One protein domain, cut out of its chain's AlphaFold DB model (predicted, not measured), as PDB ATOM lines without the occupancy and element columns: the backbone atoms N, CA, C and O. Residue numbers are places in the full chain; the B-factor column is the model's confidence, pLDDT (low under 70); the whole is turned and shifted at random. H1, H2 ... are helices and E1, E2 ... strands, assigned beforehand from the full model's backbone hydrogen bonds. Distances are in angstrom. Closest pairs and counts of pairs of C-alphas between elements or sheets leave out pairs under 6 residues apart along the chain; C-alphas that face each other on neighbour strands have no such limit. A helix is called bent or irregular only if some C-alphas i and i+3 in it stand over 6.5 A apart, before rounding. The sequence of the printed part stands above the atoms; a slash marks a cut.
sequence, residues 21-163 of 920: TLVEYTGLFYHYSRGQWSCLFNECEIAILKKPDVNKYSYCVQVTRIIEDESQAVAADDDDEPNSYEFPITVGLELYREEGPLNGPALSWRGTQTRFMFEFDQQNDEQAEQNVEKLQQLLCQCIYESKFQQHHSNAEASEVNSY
ATOM      1  N   THR A  21      -9.713  37.978 195.507       87.75
ATOM      2  CA  THR A  21      -9.482  36.616 195.003       87.75
ATOM      3  C   THR A  21      -9.042  35.707 196.148       87.75
ATOM      4  O   THR A  21      -8.003  35.942 196.763       87.75
ATOM      5  N   LEU A  22      -9.823  34.662 196.422       86.00
ATOM      6  CA  LEU A  22      -9.555  33.686 197.484       86.00
ATOM      7  C   LEU A  22      -8.712  32.500 196.995       86.00
ATOM      8  O   LEU A  22      -7.906  31.962 197.750       86.00
ATOM      9  N   VAL A  23      -8.895  32.102 195.733       89.12
ATOM     10  CA  VAL A  23      -8.100  31.078 195.042       89.12
ATOM     11  C   VAL A  23      -8.142  31.323 193.533       89.12
ATOM     12  O   VAL A  23      -9.069  31.973 193.051       89.12
ATOM     13  N   GLU A  24      -7.144  30.810 192.818       89.69
ATOM     14  CA  GLU A  24      -6.913  30.994 191.380       89.69
ATOM     15  C   GLU A  24      -6.250  29.700 190.853       89.69
ATOM     16  O   GLU A  24      -5.248  29.261 191.423       89.69
ATOM     17  N   TYR A  25      -6.827  29.049 189.835       91.56
ATOM     18  CA  TYR A  25      -6.342  27.790 189.239       91.56
ATOM     19  C   TYR A  25      -6.503  27.789 187.712       91.56
ATOM     20  O   TYR A  25      -7.389  28.455 187.183       91.56
ATOM     21  N   THR A  26      -5.684  27.008 187.006       90.19
ATOM     22  CA  THR A  26      -5.701  26.875 185.536       90.19
ATOM     23  C   THR A  26      -6.170  25.488 185.097       90.19
ATOM     24  O   THR A  26      -5.757  24.497 185.697       90.19
ATOM     25  N   GLY A  27      -6.996  25.406 184.054       89.75
ATOM     26  CA  GLY A  27      -7.563  24.142 183.568       89.75
ATOM     27  C   GLY A  27      -8.476  24.322 182.355       89.75
ATOM     28  O   GLY A  27      -8.377  25.326 181.644       89.75
ATOM     29  N   LEU A  28      -9.369  23.355 182.137       91.31
ATOM     30  CA  LEU A  28     -10.344  23.346 181.042       91.31
ATOM     31  C   LEU A  28     -11.755  23.630 181.569       91.31
ATOM     32  O   LEU A  28     -12.113  23.197 182.666       91.31
ATOM     33  N   PHE A  29     -12.573  24.330 180.778       92.62
ATOM     34  CA  PHE A  29     -13.948  24.678 181.147       92.62
ATOM     35  C   PHE A  29     -14.968  24.122 180.158       92.62
ATOM     36  O   PHE A  29     -14.875  24.368 178.955       92.62
ATOM     37  N   TYR A  30     -15.972  23.425 180.687       89.56
ATOM     38  CA  TYR A  30     -16.992  22.707 179.934       89.56
ATOM     39  C   TYR A  30     -18.411  23.174 180.263       89.56
ATOM     40  O   TYR A  30     -18.724  23.590 181.382       89.56
ATOM     41  N   HIS A  31     -19.298  22.998 179.288       87.44
ATOM     42  CA  HIS A  31     -20.740  23.178 179.396       87.44
ATOM     43  C   HIS A  31     -21.460  21.873 179.047       87.44
ATOM     44  O   HIS A  31     -21.143  21.230 178.046       87.44
ATOM     45  N   TYR A  32     -22.422  21.472 179.879       81.69
ATOM     46  CA  TYR A  32     -23.232  20.279 179.646       81.69
ATOM     47  C   TYR A  32     -24.444  20.621 178.783       81.69
ATOM     48  O   TYR A  32     -25.321  21.388 179.198       81.69
ATOM     49  N   SER A  33     -24.529  20.014 177.603       65.25
ATOM     50  CA  SER A  33     -25.711  20.086 176.747       65.25
ATOM     51  C   SER A  33     -25.846  18.813 175.910       65.25
ATOM     52  O   SER A  33     -24.842  18.221 175.527       65.25
ATOM     53  N   ARG A  34     -27.087  18.386 175.628       52.00
ATOM     54  CA  ARG A  34     -27.384  17.207 174.781       52.00
ATOM     55  C   ARG A  34     -26.613  15.944 175.221       52.00
ATOM     56  O   ARG A  34     -25.872  15.356 174.443       52.00
ATOM     57  N   GLY A  35     -26.699  15.614 176.514       62.81
ATOM     58  CA  GLY A  35     -26.039  14.443 177.106       62.81
ATOM     59  C   GLY A  35     -24.502  14.484 177.175       62.81
ATOM     60  O   GLY A  35     -23.897  13.500 177.594       62.81
ATOM     61  N   GLN A  36     -23.848  15.575 176.752       70.38
ATOM     62  CA  GLN A  36     -22.392  15.630 176.579       70.38
ATOM     63  C   GLN A  36     -21.762  16.907 177.153       70.38
ATOM     64  O   GLN A  36     -22.390  17.963 177.258       70.38
ATOM     65  N   TRP A  37     -20.478  16.805 177.499       79.75
ATOM     66  CA  TRP A  37     -19.638  17.926 177.915       79.75
ATOM     67  C   TRP A  37     -18.951  18.557 176.700       79.75
ATOM     68  O   TRP A  37     -17.995  18.000 176.162       79.75
ATOM     69  N   SER A  38     -19.409  19.738 176.282       79.56
ATOM     70  CA  SER A  38     -18.721  20.548 175.272       79.56
ATOM     71  C   SER A  38     -17.660  21.419 175.940       79.56
ATOM     72  O   SER A  38     -17.960  22.094 176.927       79.56
ATOM     73  N   CYS A  39     -16.427  21.419 175.430       86.06
ATOM     74  CA  CYS A  39     -15.386  22.323 175.920       86.06
ATOM     75  C   CYS A  39     -15.658  23.745 175.411       86.06
ATOM     76  O   CYS A  39     -15.738  23.959 174.203       86.06
ATOM     77  N   LEU A  40     -15.779  24.705 176.328       81.38
ATOM     78  CA  LEU A  40     -15.852  26.133 176.014       81.38
ATOM     79  C   LEU A  40     -14.448  26.744 175.949       81.38
ATOM     80  O   LEU A  40     -14.115  27.442 174.995       81.38
ATOM     81  N   PHE A  41     -13.605  26.464 176.950       85.62
ATOM     82  CA  PHE A  41     -12.238  26.979 177.013       85.62
ATOM     83  C   PHE A  41     -11.237  25.838 177.226       85.62
ATOM     84  O   PHE A  41     -11.198  25.237 178.299       85.62
ATOM     85  N   ASN A  42     -10.380  25.600 176.227       80.69
ATOM     86  CA  ASN A  42      -9.259  24.655 176.333       80.69
ATOM     87  C   ASN A  42      -8.184  25.126 177.332       80.69
ATOM     88  O   ASN A  42      -7.456  24.306 177.874       80.69
ATOM     89  N   GLU A  43      -8.083  26.439 177.558       82.75
ATOM     90  CA  GLU A  43      -7.200  27.055 178.549       82.75
ATOM     91  C   GLU A  43      -7.958  28.190 179.254       82.75
ATOM     92  O   GLU A  43      -8.386  29.166 178.625       82.75
ATOM     93  N   CYS A  44      -8.160  28.066 180.565       90.31
ATOM     94  CA  CYS A  44      -8.856  29.068 181.366       90.31
ATOM     95  C   CYS A  44      -8.341  29.160 182.806       90.31
ATOM     96  O   CYS A  44      -7.710  28.242 183.329       90.31
ATOM     97  N   GLU A  45      -8.645  30.292 183.438       91.88
ATOM     98  CA  GLU A  45      -8.386  30.616 184.840       91.88
ATOM     99  C   GLU A  45      -9.720  30.604 185.607       91.88
ATOM    100  O   GLU A  45     -10.608  31.408 185.310       91.88
ATOM    101  N   ILE A  46      -9.873  29.704 186.585       93.56
ATOM    102  CA  ILE A  46     -10.977  29.720 187.555       93.56
ATOM    103  C   ILE A  46     -10.535  30.439 188.829       93.56
ATOM    104  O   ILE A  46      -9.480  30.148 189.394       93.56
ATOM    105  N   ALA A  47     -11.365  31.359 189.308       92.44
ATOM    106  CA  ALA A  47     -11.129  32.118 190.523       92.44
ATOM    107  C   ALA A  47     -12.388  32.175 191.394       92.44
ATOM    108  O   ALA A  47     -13.493  32.382 190.890       92.44
ATOM    109  N   ILE A  48     -12.228  32.052 192.714       92.25
ATOM    110  CA  ILE A  48     -13.300  32.393 193.663       92.25
ATOM    111  C   ILE A  48     -13.070  33.822 194.132       92.25
ATOM    112  O   ILE A  48     -12.032  34.129 194.723       92.25
ATOM    113  N   LEU A  49     -14.049  34.690 193.894       90.69
ATOM    114  CA  LEU A  49     -14.000  36.100 194.256       90.69
ATOM    115  C   LEU A  49     -14.978  36.406 195.388       90.69
ATOM    116  O   LEU A  49     -16.166  36.096 195.298       90.69
ATOM    117  N   LYS A  50     -14.511  37.110 196.420       87.56
ATOM    118  CA  LYS A  50     -15.377  37.774 197.398       87.56
ATOM    119  C   LYS A  50     -15.823  39.126 196.844       87.56
ATOM    120  O   LYS A  50     -14.992  39.993 196.566       87.56
ATOM    121  N   LYS A  51     -17.135  39.305 196.670       83.75
ATOM    122  CA  LYS A  51     -17.729  40.565 196.199       83.75
ATOM    123  C   LYS A  51     -17.802  41.578 197.355       83.75
ATOM    124  O   LYS A  51     -17.963  41.157 198.502       83.75
ATOM    125  N   PRO A  52     -17.695  42.898 197.100       68.44
ATOM    126  CA  PRO A  52     -17.439  43.855 198.179       68.44
ATOM    127  C   PRO A  52     -18.682  44.412 198.888       68.44
ATOM    128  O   PRO A  52     -18.519  45.161 199.850       68.44
ATOM    129  N   ASP A  53     -19.894  44.121 198.402       60.19
ATOM    130  CA  ASP A  53     -21.076  44.948 198.681       60.19
ATOM    131  C   ASP A  53     -22.268  44.191 199.303       60.19
ATOM    132  O   ASP A  53     -22.455  42.987 199.103       60.19
ATOM    133  N   VAL A  54     -23.083  44.945 200.046       56.62
ATOM    134  CA  VAL A  54     -24.292  44.589 200.820       56.62
ATOM    135  C   VAL A  54     -24.124  43.494 201.889       56.62
ATOM    136  O   VAL A  54     -24.437  43.747 203.052       56.62
ATOM    137  N   ASN A  55     -23.633  42.299 201.546       61.44
ATOM    138  CA  ASN A  55     -23.581  41.133 202.441       61.44
ATOM    139  C   ASN A  55     -22.144  40.723 202.804       61.44
ATOM    140  O   ASN A  55     -21.256  40.664 201.958       61.44
ATOM    141  N   LYS A  56     -21.922  40.358 204.076       76.31
ATOM    142  CA  LYS A  56     -20.593  39.998 204.620       76.31
ATOM    143  C   LYS A  56     -19.977  38.752 203.957       76.31
ATOM    144  O   LYS A  56     -18.749  38.601 203.914       76.31
ATOM    145  N   TYR A  57     -20.830  37.864 203.462       83.56
ATOM    146  CA  TYR A  57     -20.461  36.619 202.803       83.56
ATOM    147  C   TYR A  57     -21.158  36.571 201.441       83.56
ATOM    148  O   TYR A  57     -22.227  35.982 201.290       83.56
ATOM    149  N   SER A  58     -20.571  37.285 200.480       86.06
ATOM    150  CA  SER A  58     -21.006  37.372 199.087       86.06
ATOM    151  C   SER A  58     -19.848  36.929 198.196       86.06
ATOM    152  O   SER A  58     -18.757  37.502 198.271       86.06
ATOM    153  N   TYR A  59     -20.057  35.880 197.403       90.25
ATOM    154  CA  TYR A  59     -19.003  35.207 196.644       90.25
ATOM    155  C   TYR A  59     -19.485  34.829 195.236       90.25
ATOM    156  O   TYR A  59     -20.669  34.552 195.036       90.25
ATOM    157  N   CYS A  60     -18.573  34.758 194.268       88.75
ATOM    158  CA  CYS A  60     -18.817  34.144 192.962       88.75
ATOM    159  C   CYS A  60     -17.636  33.268 192.524       88.75
ATOM    160  O   CYS A  60     -16.505  33.458 192.973       88.75
ATOM    161  N   VAL A  61     -17.912  32.330 191.621       91.50
ATOM    162  CA  VAL A  61     -16.904  31.685 190.774       91.50
ATOM    163  C   VAL A  61     -16.816  32.495 189.485       91.50
ATOM    164  O   VAL A  61     -17.834  32.679 188.820       91.50
ATOM    165  N   GLN A  62     -15.629  32.962 189.113       92.00
ATOM    166  CA  GLN A  62     -15.358  33.506 187.784       92.00
ATOM    167  C   GLN A  62     -14.483  32.515 187.012       92.00
ATOM    168  O   GLN A  62     -13.512  32.005 187.562       92.00
ATOM    169  N   VAL A  63     -14.807  32.263 185.744       91.06
ATOM    170  CA  VAL A  63     -13.958  31.505 184.816       91.06
ATOM    171  C   VAL A  63     -13.618  32.403 183.634       91.06
ATOM    172  O   VAL A  63     -14.520  32.913 182.972       91.06
ATOM    173  N   THR A  64     -12.330  32.616 183.373       90.38
ATOM    174  CA  THR A  64     -11.833  33.547 182.346       90.38
ATOM    175  C   THR A  64     -10.966  32.804 181.337       90.38
ATOM    176  O   THR A  64     -10.073  32.055 181.727       90.38
ATOM    177  N   ARG A  65     -11.205  33.011 180.040       86.44
ATOM    178  CA  ARG A  65     -10.393  32.424 178.966       86.44
ATOM    179  C   ARG A  65      -8.964  32.976 178.998       86.44
ATOM    180  O   ARG A  65      -8.773  34.188 179.086       86.44
ATOM    181  N   ILE A  66      -7.968  32.101 178.878       82.81
ATOM    182  CA  ILE A  66      -6.569  32.508 178.688       82.81
ATOM    183  C   ILE A  66      -6.341  32.761 177.191       82.81
ATOM    184  O   ILE A  66      -6.817  32.010 176.339       82.81
ATOM    185  N   ILE A  67      -5.658  33.860 176.860       75.31
ATOM    186  CA  ILE A  67      -5.371  34.275 175.479       75.31
ATOM    187  C   ILE A  67      -3.889  34.657 175.399       75.31
ATOM    188  O   ILE A  67      -3.486  35.690 175.931       75.31
ATOM    189  N   GLU A  68      -3.070  33.826 174.746       57.44
ATOM    190  CA  GLU A  68      -1.618  34.053 174.648       57.44
ATOM    191  C   GLU A  68      -1.209  35.142 173.634       57.44
ATOM    192  O   GLU A  68      -0.113  35.697 173.739       57.44
ATOM    193  N   ASP A  69      -2.057  35.454 172.646       52.62
ATOM    194  CA  ASP A  69      -1.686  36.263 171.477       52.62
ATOM    195  C   ASP A  69      -2.648  37.451 171.265       52.62
ATOM    196  O   ASP A  69      -3.857  37.269 171.089       52.62
ATOM    197  N   GLU A  70      -2.112  38.682 171.240       52.56
ATOM    198  CA  GLU A  70      -2.892  39.929 171.087       52.56
ATOM    199  C   GLU A  70      -3.679  39.995 169.760       52.56
ATOM    200  O   GLU A  70      -4.568  40.832 169.614       52.56
ATOM    201  N   SER A  71      -3.386  39.111 168.799       51.59
ATOM    202  CA  SER A  71      -4.116  39.003 167.532       51.59
ATOM    203  C   SER A  71      -5.473  38.286 167.627       51.59
ATOM    204  O   SER A  71      -6.342  38.565 166.803       51.59
ATOM    205  N   GLN A  72      -5.703  37.418 168.623       48.47
ATOM    206  CA  GLN A  72      -6.993  36.720 168.782       48.47
ATOM    207  C   GLN A  72      -8.065  37.596 169.446       48.47
ATOM    208  O   GLN A  72      -9.247  37.466 169.138       48.47
ATOM    209  N   ALA A  73      -7.655  38.540 170.297       48.50
ATOM    210  CA  ALA A  73      -8.563  39.437 171.015       48.50
ATOM    211  C   ALA A  73      -9.402  40.354 170.099       48.50
ATOM    212  O   ALA A  73     -10.389  40.915 170.554       48.50
ATOM    213  N   VAL A  74      -9.021  40.505 168.824       46.19
ATOM    214  CA  VAL A  74      -9.714  41.355 167.835       46.19
ATOM    215  C   VAL A  74     -10.722  40.576 166.974       46.19
ATOM    216  O   VAL A  74     -11.414  41.177 166.164       46.19
ATOM    217  N   ALA A  75     -10.793  39.247 167.115       45.16
ATOM    218  CA  ALA A  75     -11.782  38.409 166.430       45.16
ATOM    219  C   ALA A  75     -13.027  38.132 167.296       45.16
ATOM    220  O   ALA A  75     -14.078  37.799 166.766       45.16
ATOM    221  N   ALA A  76     -12.919  38.299 168.618       46.03
ATOM    222  CA  ALA A  76     -13.978  37.988 169.583       46.03
ATOM    223  C   ALA A  76     -14.994  39.130 169.822       46.03
ATOM    224  O   ALA A  76     -15.803  39.026 170.735       46.03
ATOM    225  N   ASP A  77     -14.937  40.212 169.035       46.19
ATOM    226  CA  ASP A  77     -15.968  41.268 169.001       46.19
ATOM    227  C   ASP A  77     -17.013  41.030 167.876       46.19
ATOM    228  O   ASP A  77     -18.030  41.724 167.842       46.19
ATOM    229  N   ASP A  78     -16.776  40.073 166.960       48.28
ATOM    230  CA  ASP A  78     -17.671  39.724 165.833       48.28
ATOM    231  C   ASP A  78     -18.488  38.420 166.067       48.28
ATOM    232  O   ASP A  78     -19.441  38.167 165.329       48.28
ATOM    233  N   ASP A  79     -18.149  37.614 167.086       51.00
ATOM    234  CA  ASP A  79     -18.860  36.388 167.502       51.00
ATOM    235  C   ASP A  79     -19.433  36.559 168.931       51.00
ATOM    236  O   ASP A  79     -18.724  37.002 169.832       51.00
ATOM    237  N   ASP A  80     -20.695  36.171 169.173       55.31
ATOM    238  CA  ASP A  80     -21.458  36.422 170.423       55.31
ATOM    239  C   ASP A  80     -20.969  35.657 171.699       55.31
ATOM    240  O   ASP A  80     -21.707  35.546 172.685       55.31
ATOM    241  N   GLU A  81     -19.752  35.097 171.728       56.62
ATOM    242  CA  GLU A  81     -19.260  34.268 172.848       56.62
ATOM    243  C   GLU A  81     -18.510  35.070 173.941       56.62
ATOM    244  O   GLU A  81     -17.520  35.753 173.665       56.62
ATOM    245  N   PRO A  82     -18.902  34.969 175.231       73.25
ATOM    246  CA  PRO A  82     -18.285  35.755 176.295       73.25
ATOM    247  C   PRO A  82     -16.923  35.190 176.734       73.25
ATOM    248  O   PRO A  82     -16.813  34.062 177.206       73.25
ATOM    249  N   ASN A  83     -15.885  36.034 176.720       79.69
ATOM    250  CA  ASN A  83     -14.526  35.685 177.174       79.69
ATOM    251  C   ASN A  83     -14.394  35.356 178.685       79.69
ATOM    252  O   ASN A  83     -13.320  34.952 179.141       79.69
ATOM    253  N   SER A  84     -15.457  35.525 179.480       86.31
ATOM    254  CA  SER A  84     -15.509  35.087 180.879       86.31
ATOM    255  C   SER A  84     -16.938  34.817 181.351       86.31
ATOM    256  O   SER A  84     -17.840  35.590 181.033       86.31
ATOM    257  N   TYR A  85     -17.110  33.806 182.200       86.69
ATOM    258  CA  TYR A  85     -18.364  33.476 182.880       86.69
ATOM    259  C   TYR A  85     -18.274  33.807 184.376       86.69
ATOM    260  O   TYR A  85     -17.215  33.650 184.984       86.69
ATOM    261  N   GLU A  86     -19.385  34.226 184.988       88.56
ATOM    262  CA  GLU A  86     -19.488  34.450 186.437       88.56
ATOM    263  C   GLU A  86     -20.724  33.741 187.015       88.56
ATOM    264  O   GLU A  86     -21.839  33.912 186.523       88.56
ATOM    265  N   PHE A  87     -20.527  32.971 188.087       87.12
ATOM    266  CA  PHE A  87     -21.553  32.179 188.765       87.12
ATOM    267  C   PHE A  87     -21.663  32.608 190.240       87.12
ATOM    268  O   PHE A  87     -20.697  32.446 190.992       87.12
ATOM    269  N   PRO A  88     -22.802  33.159 190.701       85.62
ATOM    270  CA  PRO A  88     -22.958  33.587 192.088       85.62
ATOM    271  C   PRO A  88     -23.075  32.378 193.029       85.62
ATOM    272  O   PRO A  88     -23.918  31.500 192.834       85.62
ATOM    273  N   ILE A  89     -22.262  32.344 194.088       85.94
ATOM    274  CA  ILE A  89     -22.283  31.259 195.077       85.94
ATOM    275  C   ILE A  89     -23.442  31.502 196.049       85.94
ATOM    276  O   ILE A  89     -23.385  32.356 196.938       85.94
ATOM    277  N   THR A  90     -24.513  30.738 195.858       74.69
ATOM    278  CA  THR A  90     -25.768  30.824 196.615       74.69
ATOM    279  C   THR A  90     -26.216  29.437 197.077       74.69
ATOM    280  O   THR A  90     -25.614  28.426 196.725       74.69
ATOM    281  N   VAL A  91     -27.309  29.377 197.843       59.88
ATOM    282  CA  VAL A  91     -27.901  28.120 198.344       59.88
ATOM    283  C   VAL A  91     -28.338  27.170 197.214       59.88
ATOM    284  O   VAL A  91     -28.430  25.971 197.447       59.88
ATOM    285  N   GLY A  92     -28.593  27.693 196.008       61.59
ATOM    286  CA  GLY A  92     -28.978  26.911 194.827       61.59
ATOM    287  C   GLY A  92     -27.813  26.443 193.946       61.59
ATOM    288  O   GLY A  92     -28.067  25.884 192.883       61.59
ATOM    289  N   LEU A  93     -26.556  26.679 194.339       75.69
ATOM    290  CA  LEU A  93     -25.391  26.182 193.602       75.69
ATOM    291  C   LEU A  93     -25.166  24.695 193.927       75.69
ATOM    292  O   LEU A  93     -24.391  24.354 194.819       75.69
ATOM    293  N   GLU A  94     -25.871  23.814 193.218       81.25
ATOM    294  CA  GLU A  94     -25.661  22.363 193.307       81.25
ATOM    295  C   GLU A  94     -24.248  22.024 192.805       81.25
ATOM    296  O   GLU A  94     -23.940  22.321 191.650       81.25
ATOM    297  N   LEU A  95     -23.397  21.447 193.664       87.19
ATOM    298  CA  LEU A  95     -21.960  21.235 193.437       87.19
ATOM    299  C   LEU A  95     -21.583  19.748 193.564       87.19
ATOM    300  O   LEU A  95     -21.972  19.081 194.526       87.19
ATOM    301  N   TYR A  96     -20.767  19.265 192.627       88.81
ATOM    302  CA  TYR A  96     -20.424  17.852 192.451       88.81
ATOM    303  C   TYR A  96     -18.914  17.679 192.197       88.81
ATOM    304  O   TYR A  96     -18.331  18.471 191.451       88.81
ATOM    305  N   ARG A  97     -18.277  16.658 192.792       90.81
ATOM    306  CA  ARG A  97     -16.897  16.219 192.471       90.81
ATOM    307  C   ARG A  97     -16.957  15.019 191.537       90.81
ATOM    308  O   ARG A  97     -17.499  13.987 191.921       90.81
ATOM    309  N   GLU A  98     -16.367  15.152 190.353       88.62
ATOM    310  CA  GLU A  98     -16.546  14.222 189.231       88.62
ATOM    311  C   GLU A  98     -15.218  13.960 188.495       88.62
ATOM    312  O   GLU A  98     -14.202  14.607 188.760       88.62
ATOM    313  N   GLU A  99     -15.222  13.018 187.550       88.06
ATOM    314  CA  GLU A  99     -14.143  12.831 186.570       88.06
ATOM    315  C   GLU A  99     -14.523  13.576 185.279       88.06
ATOM    316  O   GLU A  99     -15.639  13.417 184.781       88.06
ATOM    317  N   GLY A 100     -13.620  14.404 184.751       83.62
ATOM    318  CA  GLY A 100     -13.850  15.171 183.526       83.62
ATOM    319  C   GLY A 100     -13.612  14.366 182.234       83.62
ATOM    320  O   GLY A 100     -13.209  13.200 182.281       83.62
ATOM    321  N   PRO A 101     -13.859  14.957 181.045       81.19
ATOM    322  CA  PRO A 101     -13.827  14.245 179.766       81.19
ATOM    323  C   PRO A 101     -12.424  13.807 179.328       81.19
ATOM    324  O   PRO A 101     -12.301  12.954 178.447       81.19
ATOM    325  N   LEU A 102     -11.366  14.359 179.933       79.94
ATOM    326  CA  LEU A 102      -9.984  13.909 179.757       79.94
ATOM    327  C   LEU A 102      -9.537  12.937 180.866       79.94
ATOM    328  O   LEU A 102      -8.404  12.456 180.833       79.94
ATOM    329  N   ASN A 103     -10.449  12.544 181.766       81.06
ATOM    330  CA  ASN A 103     -10.229  11.762 182.991       81.06
ATOM    331  C   ASN A 103      -9.430  12.522 184.071       81.06
ATOM    332  O   ASN A 103      -8.856  11.905 184.972       81.06
ATOM    333  N   GLY A 104      -9.386  13.855 183.989       85.00
ATOM    334  CA  GLY A 104      -8.877  14.727 185.041       85.00
ATOM    335  C   GLY A 104      -9.863  14.848 186.209       85.00
ATOM    336  O   GLY A 104     -11.064  14.617 186.035       85.00
ATOM    337  N   PRO A 105      -9.398  15.214 187.417       91.06
ATOM    338  CA  PRO A 105     -10.307  15.503 188.511       91.06
ATOM    339  C   PRO A 105     -11.043  16.814 188.226       91.06
ATOM    340  O   PRO A 105     -10.431  17.815 187.840       91.06
ATOM    341  N   ALA A 106     -12.357  16.815 188.432       93.00
ATOM    342  CA  ALA A 106     -13.215  17.926 188.065       93.00
ATOM    343  C   ALA A 106     -14.204  18.307 189.173       93.00
ATOM    344  O   ALA A 106     -14.567  17.511 190.045       93.00
ATOM    345  N   LEU A 107     -14.664  19.556 189.112       93.38
ATOM    346  CA  LEU A 107     -15.814  20.039 189.869       93.38
ATOM    347  C   LEU A 107     -16.842  20.576 188.884       93.38
ATOM    348  O   LEU A 107     -16.525  21.458 188.082       93.38
ATOM    349  N   SER A 108     -18.071  20.072 188.970       92.25
ATOM    350  CA  SER A 108     -19.195  20.585 188.195       92.25
ATOM    351  C   SER A 108     -20.248  21.219 189.091       92.25
ATOM    352  O   SER A 108     -20.409  20.869 190.261       92.25
ATOM    353  N   TRP A 109     -20.958  22.197 188.542       89.88
ATOM    354  CA  TRP A 109     -22.032  22.891 189.231       89.88
ATOM    355  C   TRP A 109     -23.178  23.241 188.290       89.88
ATOM    356  O   TRP A 109     -23.007  23.403 187.078       89.88
ATOM    357  N   ARG A 110     -24.380  23.374 188.850       76.56
ATOM    358  CA  ARG A 110     -25.562  23.792 188.093       76.56
ATOM    359  C   ARG A 110     -25.674  25.316 188.060       76.56
ATOM    360  O   ARG A 110     -25.604  25.981 189.090       76.56
ATOM    361  N   GLY A 111     -25.843  25.868 186.861       63.12
ATOM    362  CA  GLY A 111     -26.287  27.244 186.652       63.12
ATOM    363  C   GLY A 111     -27.814  27.353 186.712       63.12
ATOM    364  O   GLY A 111     -28.505  26.460 187.190       63.12
ATOM    365  N   THR A 112     -28.375  28.429 186.161       49.97
ATOM    366  CA  THR A 112     -29.835  28.648 186.152       49.97
ATOM    367  C   THR A 112     -30.612  27.721 185.210       49.97
ATOM    368  O   THR A 112     -31.825  27.604 185.359       49.97
ATOM    369  N   GLN A 113     -29.949  27.092 184.228       51.53
ATOM    370  CA  GLN A 113     -30.601  26.250 183.205       51.53
ATOM    371  C   GLN A 113     -29.798  25.002 182.781       51.53
ATOM    372  O   GLN A 113     -30.380  24.070 182.237       51.53
ATOM    373  N   THR A 114     -28.481  24.956 183.005       74.50
ATOM    374  CA  THR A 114     -27.571  23.886 182.532       74.50
ATOM    375  C   THR A 114     -26.458  23.615 183.556       74.50
ATOM    376  O   THR A 114     -26.353  24.346 184.545       74.50
ATOM    377  N   ARG A 115     -25.638  22.570 183.361       85.75
ATOM    378  CA  ARG A 115     -24.442  22.303 184.189       85.75
ATOM    379  C   ARG A 115     -23.182  22.856 183.516       85.75
ATOM    380  O   ARG A 115     -23.081  22.867 182.292       85.75
ATOM    381  N   PHE A 116     -22.221  23.270 184.327       91.25
ATOM    382  CA  PHE A 116     -20.882  23.701 183.927       91.25
ATOM    383  C   PHE A 116     -19.847  22.919 184.731       91.25
ATOM    384  O   PHE A 116     -20.157  22.460 185.828       91.25
ATOM    385  N   MET A 117     -18.636  22.760 184.207       93.25
ATOM    386  CA  MET A 117     -17.579  22.001 184.875       93.25
ATOM    387  C   MET A 117     -16.202  22.582 184.600       93.25
ATOM    388  O   MET A 117     -15.912  23.008 183.486       93.25
ATOM    389  N   PHE A 118     -15.347  22.548 185.617       94.12
ATOM    390  CA  PHE A 118     -13.925  22.838 185.503       94.12
ATOM    391  C   PHE A 118     -13.119  21.561 185.769       94.12
ATOM    392  O   PHE A 118     -13.273  20.946 186.827       94.12
ATOM    393  N   GLU A 119     -12.275  21.170 184.815       93.50
ATOM    394  CA  GLU A 119     -11.377  20.010 184.894       93.50
ATOM    395  C   GLU A 119      -9.930  20.485 185.076       93.50
ATOM    396  O   GLU A 119      -9.450  21.362 184.348       93.50
ATOM    397  N   PHE A 120      -9.219  19.894 186.037       91.62
ATOM    398  CA  PHE A 120      -7.785  20.118 186.209       91.62
ATOM    399  C   PHE A 120      -6.996  19.234 185.236       91.62
ATOM    400  O   PHE A 120      -7.154  18.012 185.221       91.62
ATOM    401  N   ASP A 121      -6.103  19.842 184.456       80.38
ATOM    402  CA  ASP A 121      -5.283  19.129 183.477       80.38
ATOM    403  C   ASP A 121      -4.184  18.285 184.154       80.38
ATOM    404  O   ASP A 121      -3.117  18.787 184.520       80.38
ATOM    405  N   GLN A 122      -4.420  16.973 184.268       69.19
ATOM    406  CA  GLN A 122      -3.449  16.000 184.787       69.19
ATOM    407  C   GLN A 122      -2.118  15.956 184.011       69.19
ATOM    408  O   GLN A 122      -1.130  15.458 184.551       69.19
ATOM    409  N   GLN A 123      -2.062  16.428 182.761       63.97
ATOM    410  CA  GLN A 123      -0.825  16.428 181.971       63.97
ATOM    411  C   GLN A 123       0.088  17.614 182.318       63.97
ATOM    412  O   GLN A 123       1.291  17.539 182.062       63.97
ATOM    413  N   ASN A 124      -0.459  18.674 182.927       60.53
ATOM    414  CA  ASN A 124       0.268  19.893 183.289       60.53
ATOM    415  C   ASN A 124       0.293  20.204 184.805       60.53
ATOM    416  O   ASN A 124       1.178  20.944 185.238       60.53
ATOM    417  N   ASP A 125      -0.598  19.628 185.626       69.06
ATOM    418  CA  ASP A 125      -0.615  19.798 187.090       69.06
ATOM    419  C   ASP A 125      -0.404  18.474 187.854       69.06
ATOM    420  O   ASP A 125      -1.342  17.725 188.134       69.06
ATOM    421  N   GLU A 126       0.838  18.223 188.299       72.12
ATOM    422  CA  GLU A 126       1.194  17.099 189.193       72.12
ATOM    423  C   GLU A 126       0.450  17.122 190.554       72.12
ATOM    424  O   GLU A 126       0.545  16.167 191.330       72.12
ATOM    425  N   GLN A 127      -0.265  18.205 190.884       81.94
ATOM    426  CA  GLN A 127      -1.037  18.376 192.117       81.94
ATOM    427  C   GLN A 127      -2.553  18.482 191.879       81.94
ATOM    428  O   GLN A 127      -3.267  18.784 192.839       81.94
ATOM    429  N   ALA A 128      -3.054  18.176 190.674       81.94
ATOM    430  CA  ALA A 128      -4.468  18.294 190.290       81.94
ATOM    431  C   ALA A 128      -5.440  17.731 191.348       81.94
ATOM    432  O   ALA A 128      -6.339  18.434 191.805       81.94
ATOM    433  N   GLU A 129      -5.194  16.512 191.844       86.62
ATOM    434  CA  GLU A 129      -6.029  15.861 192.868       86.62
ATOM    435  C   GLU A 129      -6.031  16.603 194.220       86.62
ATOM    436  O   GLU A 129      -7.026  16.643 194.935       86.62
ATOM    437  N   GLN A 130      -4.923  17.253 194.579       87.75
ATOM    438  CA  GLN A 130      -4.856  18.080 195.786       87.75
ATOM    439  C   GLN A 130      -5.454  19.471 195.556       87.75
ATOM    440  O   GLN A 130      -5.779  20.162 196.519       87.75
ATOM    441  N   ASN A 131      -5.534  19.929 194.308       89.62
ATOM    442  CA  ASN A 131      -6.050  21.243 193.942       89.62
ATOM    443  C   ASN A 131      -7.574  21.219 193.773       89.62
ATOM    444  O   ASN A 131      -8.234  22.128 194.282       89.62
ATOM    445  N   VAL A 132      -8.145  20.135 193.231       90.88
ATOM    446  CA  VAL A 132      -9.598  19.901 193.257       90.88
ATOM    447  C   VAL A 132     -10.121  19.843 194.694       90.88
ATOM    448  O   VAL A 132     -11.133  20.466 194.991       90.88
ATOM    449  N   GLU A 133      -9.407  19.199 195.628       89.50
ATOM    450  CA  GLU A 133      -9.845  19.091 197.029       89.50
ATOM    451  C   GLU A 133      -9.819  20.432 197.773       89.50
ATOM    452  O   GLU A 133     -10.745  20.744 198.525       89.50
ATOM    453  N   LYS A 134      -8.804  21.268 197.521       89.94
ATOM    454  CA  LYS A 134      -8.745  22.644 198.046       89.94
ATOM    455  C   LYS A 134      -9.881  23.498 197.474       89.94
ATOM    456  O   LYS A 134     -10.521  24.233 198.224       89.94
ATOM    457  N   LEU A 135     -10.146  23.388 196.167       92.06
ATOM    458  CA  LEU A 135     -11.215  24.127 195.494       92.06
ATOM    459  C   LEU A 135     -12.601  23.685 195.992       92.06
ATOM    460  O   LEU A 135     -13.411  24.534 196.354       92.06
ATOM    461  N   GLN A 136     -12.833  22.374 196.109       92.12
ATOM    462  CA  GLN A 136     -14.035  21.766 196.685       92.12
ATOM    463  C   GLN A 136     -14.287  22.299 198.099       92.12
ATOM    464  O   GLN A 136     -15.362  22.827 198.382       92.12
ATOM    465  N   GLN A 137     -13.282  22.213 198.978       90.44
ATOM    466  CA  GLN A 137     -13.403  22.650 200.367       90.44
ATOM    467  C   GLN A 137     -13.720  24.151 200.471       90.44
ATOM    468  O   GLN A 137     -14.558  24.542 201.285       90.44
ATOM    469  N   LEU A 138     -13.090  24.989 199.643       92.12
ATOM    470  CA  LEU A 138     -13.328  26.431 199.646       92.12
ATOM    471  C   LEU A 138     -14.712  26.798 199.084       92.12
ATOM    472  O   LEU A 138     -15.383  27.655 199.656       92.12
ATOM    473  N   LEU A 139     -15.190  26.118 198.034       90.56
ATOM    474  CA  LEU A 139     -16.562  26.285 197.540       90.56
ATOM    475  C   LEU A 139     -17.592  25.890 198.606       90.56
ATOM    476  O   LEU A 139     -18.504  26.665 198.881       90.56
ATOM    477  N   CYS A 140     -17.415  24.741 199.264       89.06
ATOM    478  CA  CYS A 140     -18.254  24.297 200.381       89.06
ATOM    479  C   CYS A 140     -18.318  25.333 201.518       89.06
ATOM    480  O   CYS A 140     -19.403  25.639 202.020       89.06
ATOM    481  N   GLN A 141     -17.177  25.927 201.885       91.19
ATOM    482  CA  GLN A 141     -17.123  27.032 202.847       91.19
ATOM    483  C   GLN A 141     -17.900  28.252 202.335       91.19
ATOM    484  O   GLN A 141     -18.788  28.737 203.033       91.19
ATOM    485  N   CYS A 142     -17.651  28.718 201.108       90.94
ATOM    486  CA  CYS A 142     -18.363  29.860 200.526       90.94
ATOM    487  C   CYS A 142     -19.886  29.640 200.425       90.94
ATOM    488  O   CYS A 142     -20.639  30.580 200.679       90.94
ATOM    489  N   ILE A 143     -20.352  28.422 200.115       88.00
ATOM    490  CA  ILE A 143     -21.780  28.056 200.095       88.00
ATOM    491  C   ILE A 143     -22.374  28.140 201.506       88.00
ATOM    492  O   ILE A 143     -23.394  28.806 201.693       88.00
ATOM    493  N   TYR A 144     -21.729  27.529 202.510       88.31
ATOM    494  CA  TYR A 144     -22.170  27.612 203.909       88.31
ATOM    495  C   TYR A 144     -22.258  29.070 204.386       88.31
ATOM    496  O   TYR A 144     -23.272  29.498 204.944       88.31
ATOM    497  N   GLU A 145     -21.208  29.854 204.141       90.31
ATOM    498  CA  GLU A 145     -21.131  31.239 204.598       90.31
ATOM    499  C   GLU A 145     -22.167  32.135 203.907       90.31
ATOM    500  O   GLU A 145     -22.808  32.951 204.569       90.31
ATOM    501  N   SER A 146     -22.385  31.940 202.602       86.38
ATOM    502  CA  SER A 146     -23.441  32.605 201.826       86.38
ATOM    503  C   SER A 146     -24.838  32.254 202.362       86.38
ATOM    504  O   SER A 146     -25.658  33.147 202.593       86.38
ATOM    505  N   LYS A 147     -25.083  30.970 202.665       84.12
ATOM    506  CA  LYS A 147     -26.362  30.442 203.170       84.12
ATOM    507  C   LYS A 147     -26.738  30.960 204.558       84.12
ATOM    508  O   LYS A 147     -27.870  31.388 204.760       84.12
ATOM    509  N   PHE A 148     -25.817  30.898 205.520       84.31
ATOM    510  CA  PHE A 148     -26.112  31.199 206.928       84.31
ATOM    511  C   PHE A 148     -25.675  32.600 207.375       84.31
ATOM    512  O   PHE A 148     -25.951  32.987 208.512       84.31
ATOM    513  N   GLN A 149     -24.977  33.352 206.514       87.75
ATOM    514  CA  GLN A 149     -24.354  34.648 206.819       87.75
ATOM    515  C   GLN A 149     -23.511  34.620 208.113       87.75
ATOM    516  O   GLN A 149     -23.447  35.577 208.892       87.75
ATOM    517  N   GLN A 150     -22.822  33.498 208.329       87.38
ATOM    518  CA  GLN A 150     -21.912  33.218 209.439       87.38
ATOM    519  C   GLN A 150     -20.633  32.571 208.905       87.38
ATOM    520  O   GLN A 150     -20.639  32.026 207.813       87.38
ATOM    521  N   HIS A 151     -19.535  32.641 209.662       89.44
ATOM    522  CA  HIS A 151     -18.258  32.056 209.241       89.44
ATOM    523  C   HIS A 151     -18.318  30.525 209.344       89.44
ATOM    524  O   HIS A 151     -18.881  30.004 210.309       89.44
ATOM    525  N   HIS A 152     -17.709  29.807 208.399       85.25
ATOM    526  CA  HIS A 152     -17.796  28.340 208.303       85.25
ATOM    527  C   HIS A 152     -17.306  27.593 209.559       85.25
ATOM    528  O   HIS A 152     -17.750  26.483 209.830       85.25
ATOM    529  N   SER A 153     -16.455  28.218 210.381       87.31
ATOM    530  CA  SER A 153     -16.015  27.677 211.680       87.31
ATOM    531  C   SER A 153     -17.123  27.517 212.734       87.31
ATOM    532  O   SER A 153     -16.833  27.064 213.840       87.31
ATOM    533  N   ASN A 154     -18.349  27.967 212.453       82.31
ATOM    534  CA  ASN A 154     -19.493  27.843 213.358       82.31
ATOM    535  C   ASN A 154     -20.244  26.504 213.201       82.31
ATOM    536  O   ASN A 154     -21.068  26.188 214.058       82.31
ATOM    537  N   ALA A 155     -19.955  25.738 212.146       82.25
ATOM    538  CA  ALA A 155     -20.521  24.418 211.868       82.25
ATOM    539  C   ALA A 155     -19.498  23.290 212.062       82.25
ATOM    540  O   ALA A 155     -18.296  23.522 212.220       82.25
ATOM    541  N   GLU A 156     -19.977  22.045 212.033       85.12
ATOM    542  CA  GLU A 156     -19.093  20.883 211.958       85.12
ATOM    543  C   GLU A 156     -18.503  20.747 210.540       85.12
ATOM    544  O   GLU A 156     -19.158  21.048 209.543       85.12
ATOM    545  N   ALA A 157     -17.265  20.261 210.421       79.56
ATOM    546  CA  ALA A 157     -16.625  20.069 209.116       79.56
ATOM    547  C   ALA A 157     -17.383  19.073 208.209       79.56
ATOM    548  O   ALA A 157     -17.313  19.182 206.989       79.56
ATOM    549  N   SER A 158     -18.129  18.134 208.798       77.69
ATOM    550  CA  SER A 158     -19.047  17.229 208.095       77.69
ATOM    551  C   SER A 158     -20.218  17.983 207.449       77.69
ATOM    552  O   SER A 158     -20.505  17.779 206.271       77.69
ATOM    553  N   GLU A 159     -20.841  18.911 208.182       79.94
ATOM    554  CA  GLU A 159     -21.919  19.779 207.699       79.94
ATOM    555  C   GLU A 159     -21.432  20.695 206.567       79.94
ATOM    556  O   GLU A 159     -22.081  20.783 205.527       79.94
ATOM    557  N   VAL A 160     -20.265  21.332 206.716       82.50
ATOM    558  CA  VAL A 160     -19.700  22.203 205.667       82.50
ATOM    559  C   VAL A 160     -19.334  21.398 204.419       82.50
ATOM    560  O   VAL A 160     -19.665  21.812 203.312       82.50
ATOM    561  N   ASN A 161     -18.721  20.222 204.564       82.81
ATOM    562  CA  ASN A 161     -18.357  19.397 203.411       82.81
ATOM    563  C   ASN A 161     -19.579  18.767 202.711       82.81
ATOM    564  O   ASN A 161     -19.479  18.428 201.536       82.81
ATOM    565  N   SER A 162     -20.740  18.660 203.375       80.75
ATOM    566  CA  SER A 162     -21.968  18.098 202.776       80.75
ATOM    567  C   SER A 162     -22.530  18.890 201.581       80.75
ATOM    568  O   SER A 162     -23.368  18.372 200.845       80.75
ATOM    569  N   TYR A 163     -22.060  20.126 201.357       82.25
ATOM    570  CA  TYR A 163     -22.477  20.972 200.230       82.25
ATOM    571  C   TYR A 163     -21.856  20.591 198.875       82.25
ATOM    572  O   TYR A 163     -22.240  21.175 197.867       82.25
TER     573      TYR A 163
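AT A GLANCE: This is residues 21 to 163 of the 920 residues of the protein "WD40-like domain-containing protein" of Polysphondylium pallidum (strain ATCC 26659 / Pp 5 / PN500) (UniProt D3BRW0). One strongly twisted sheet of seven strands is bent back on itself and curls round the long helix H1; the short H2 packs on H1, away from the sheet. In this folded sheet the leaf E4 and E3 faces the leaf E1, E7, E6 and E5, with E2 as the hinge, and residues 74 to 80 stick out. The printed part has 143 residues, with E1 to E7, then H1 and H2; the sheet's order is E4, E3, E2, E1, E7, E6, E5, all antiparallel, and the class is mixed. The whole is compact, with a radius of gyration of the C-alphas of 15.7 A, spanning 49 by 35 by 30 A.

HOW THE PARTS SIT: E1, residues 21 to 33, E2, 36 to 50, E3, 59 to 65, and E4, 84 to 88, form a meander, each strand the antiparallel neighbour of the one before; E5, 95 to 99, E6, 105 to 110, and E7, 115 to 119, form another. E1 and E7 are antiparallel neighbours, with N 30 and O 117 within hydrogen-bond range at 2.8 A. E1 bends by 82 degrees at residue 26, E2 by 88 degrees at residue 43. H1, residues 128 to 148, is on the sheet; its closest C-alphas to E6 are Glu 129 and Pro 105, 6.1 A. H1 touches H2, residues 157 to 161, with residues 137 to 144 alone, closest at C-alphas 140 and 161, 5.8 A. Every O i to N i+4 pair is within range in H2, 16 of 17 in H1.

IN THESE COORDINATES: E1 begins at C-alpha 21 (-9.482, 36.616, 195.003) and is 29.5 A long, E2 31.2 A, H1 30.2 A. H2 ends at C-alpha 161 (-18.357, 19.397, 203.411).

THE WHOLE: The printed part has no cut; E3 to E4 is a long link. Thirty residues are under pLDDT 70, among them 68 to 81.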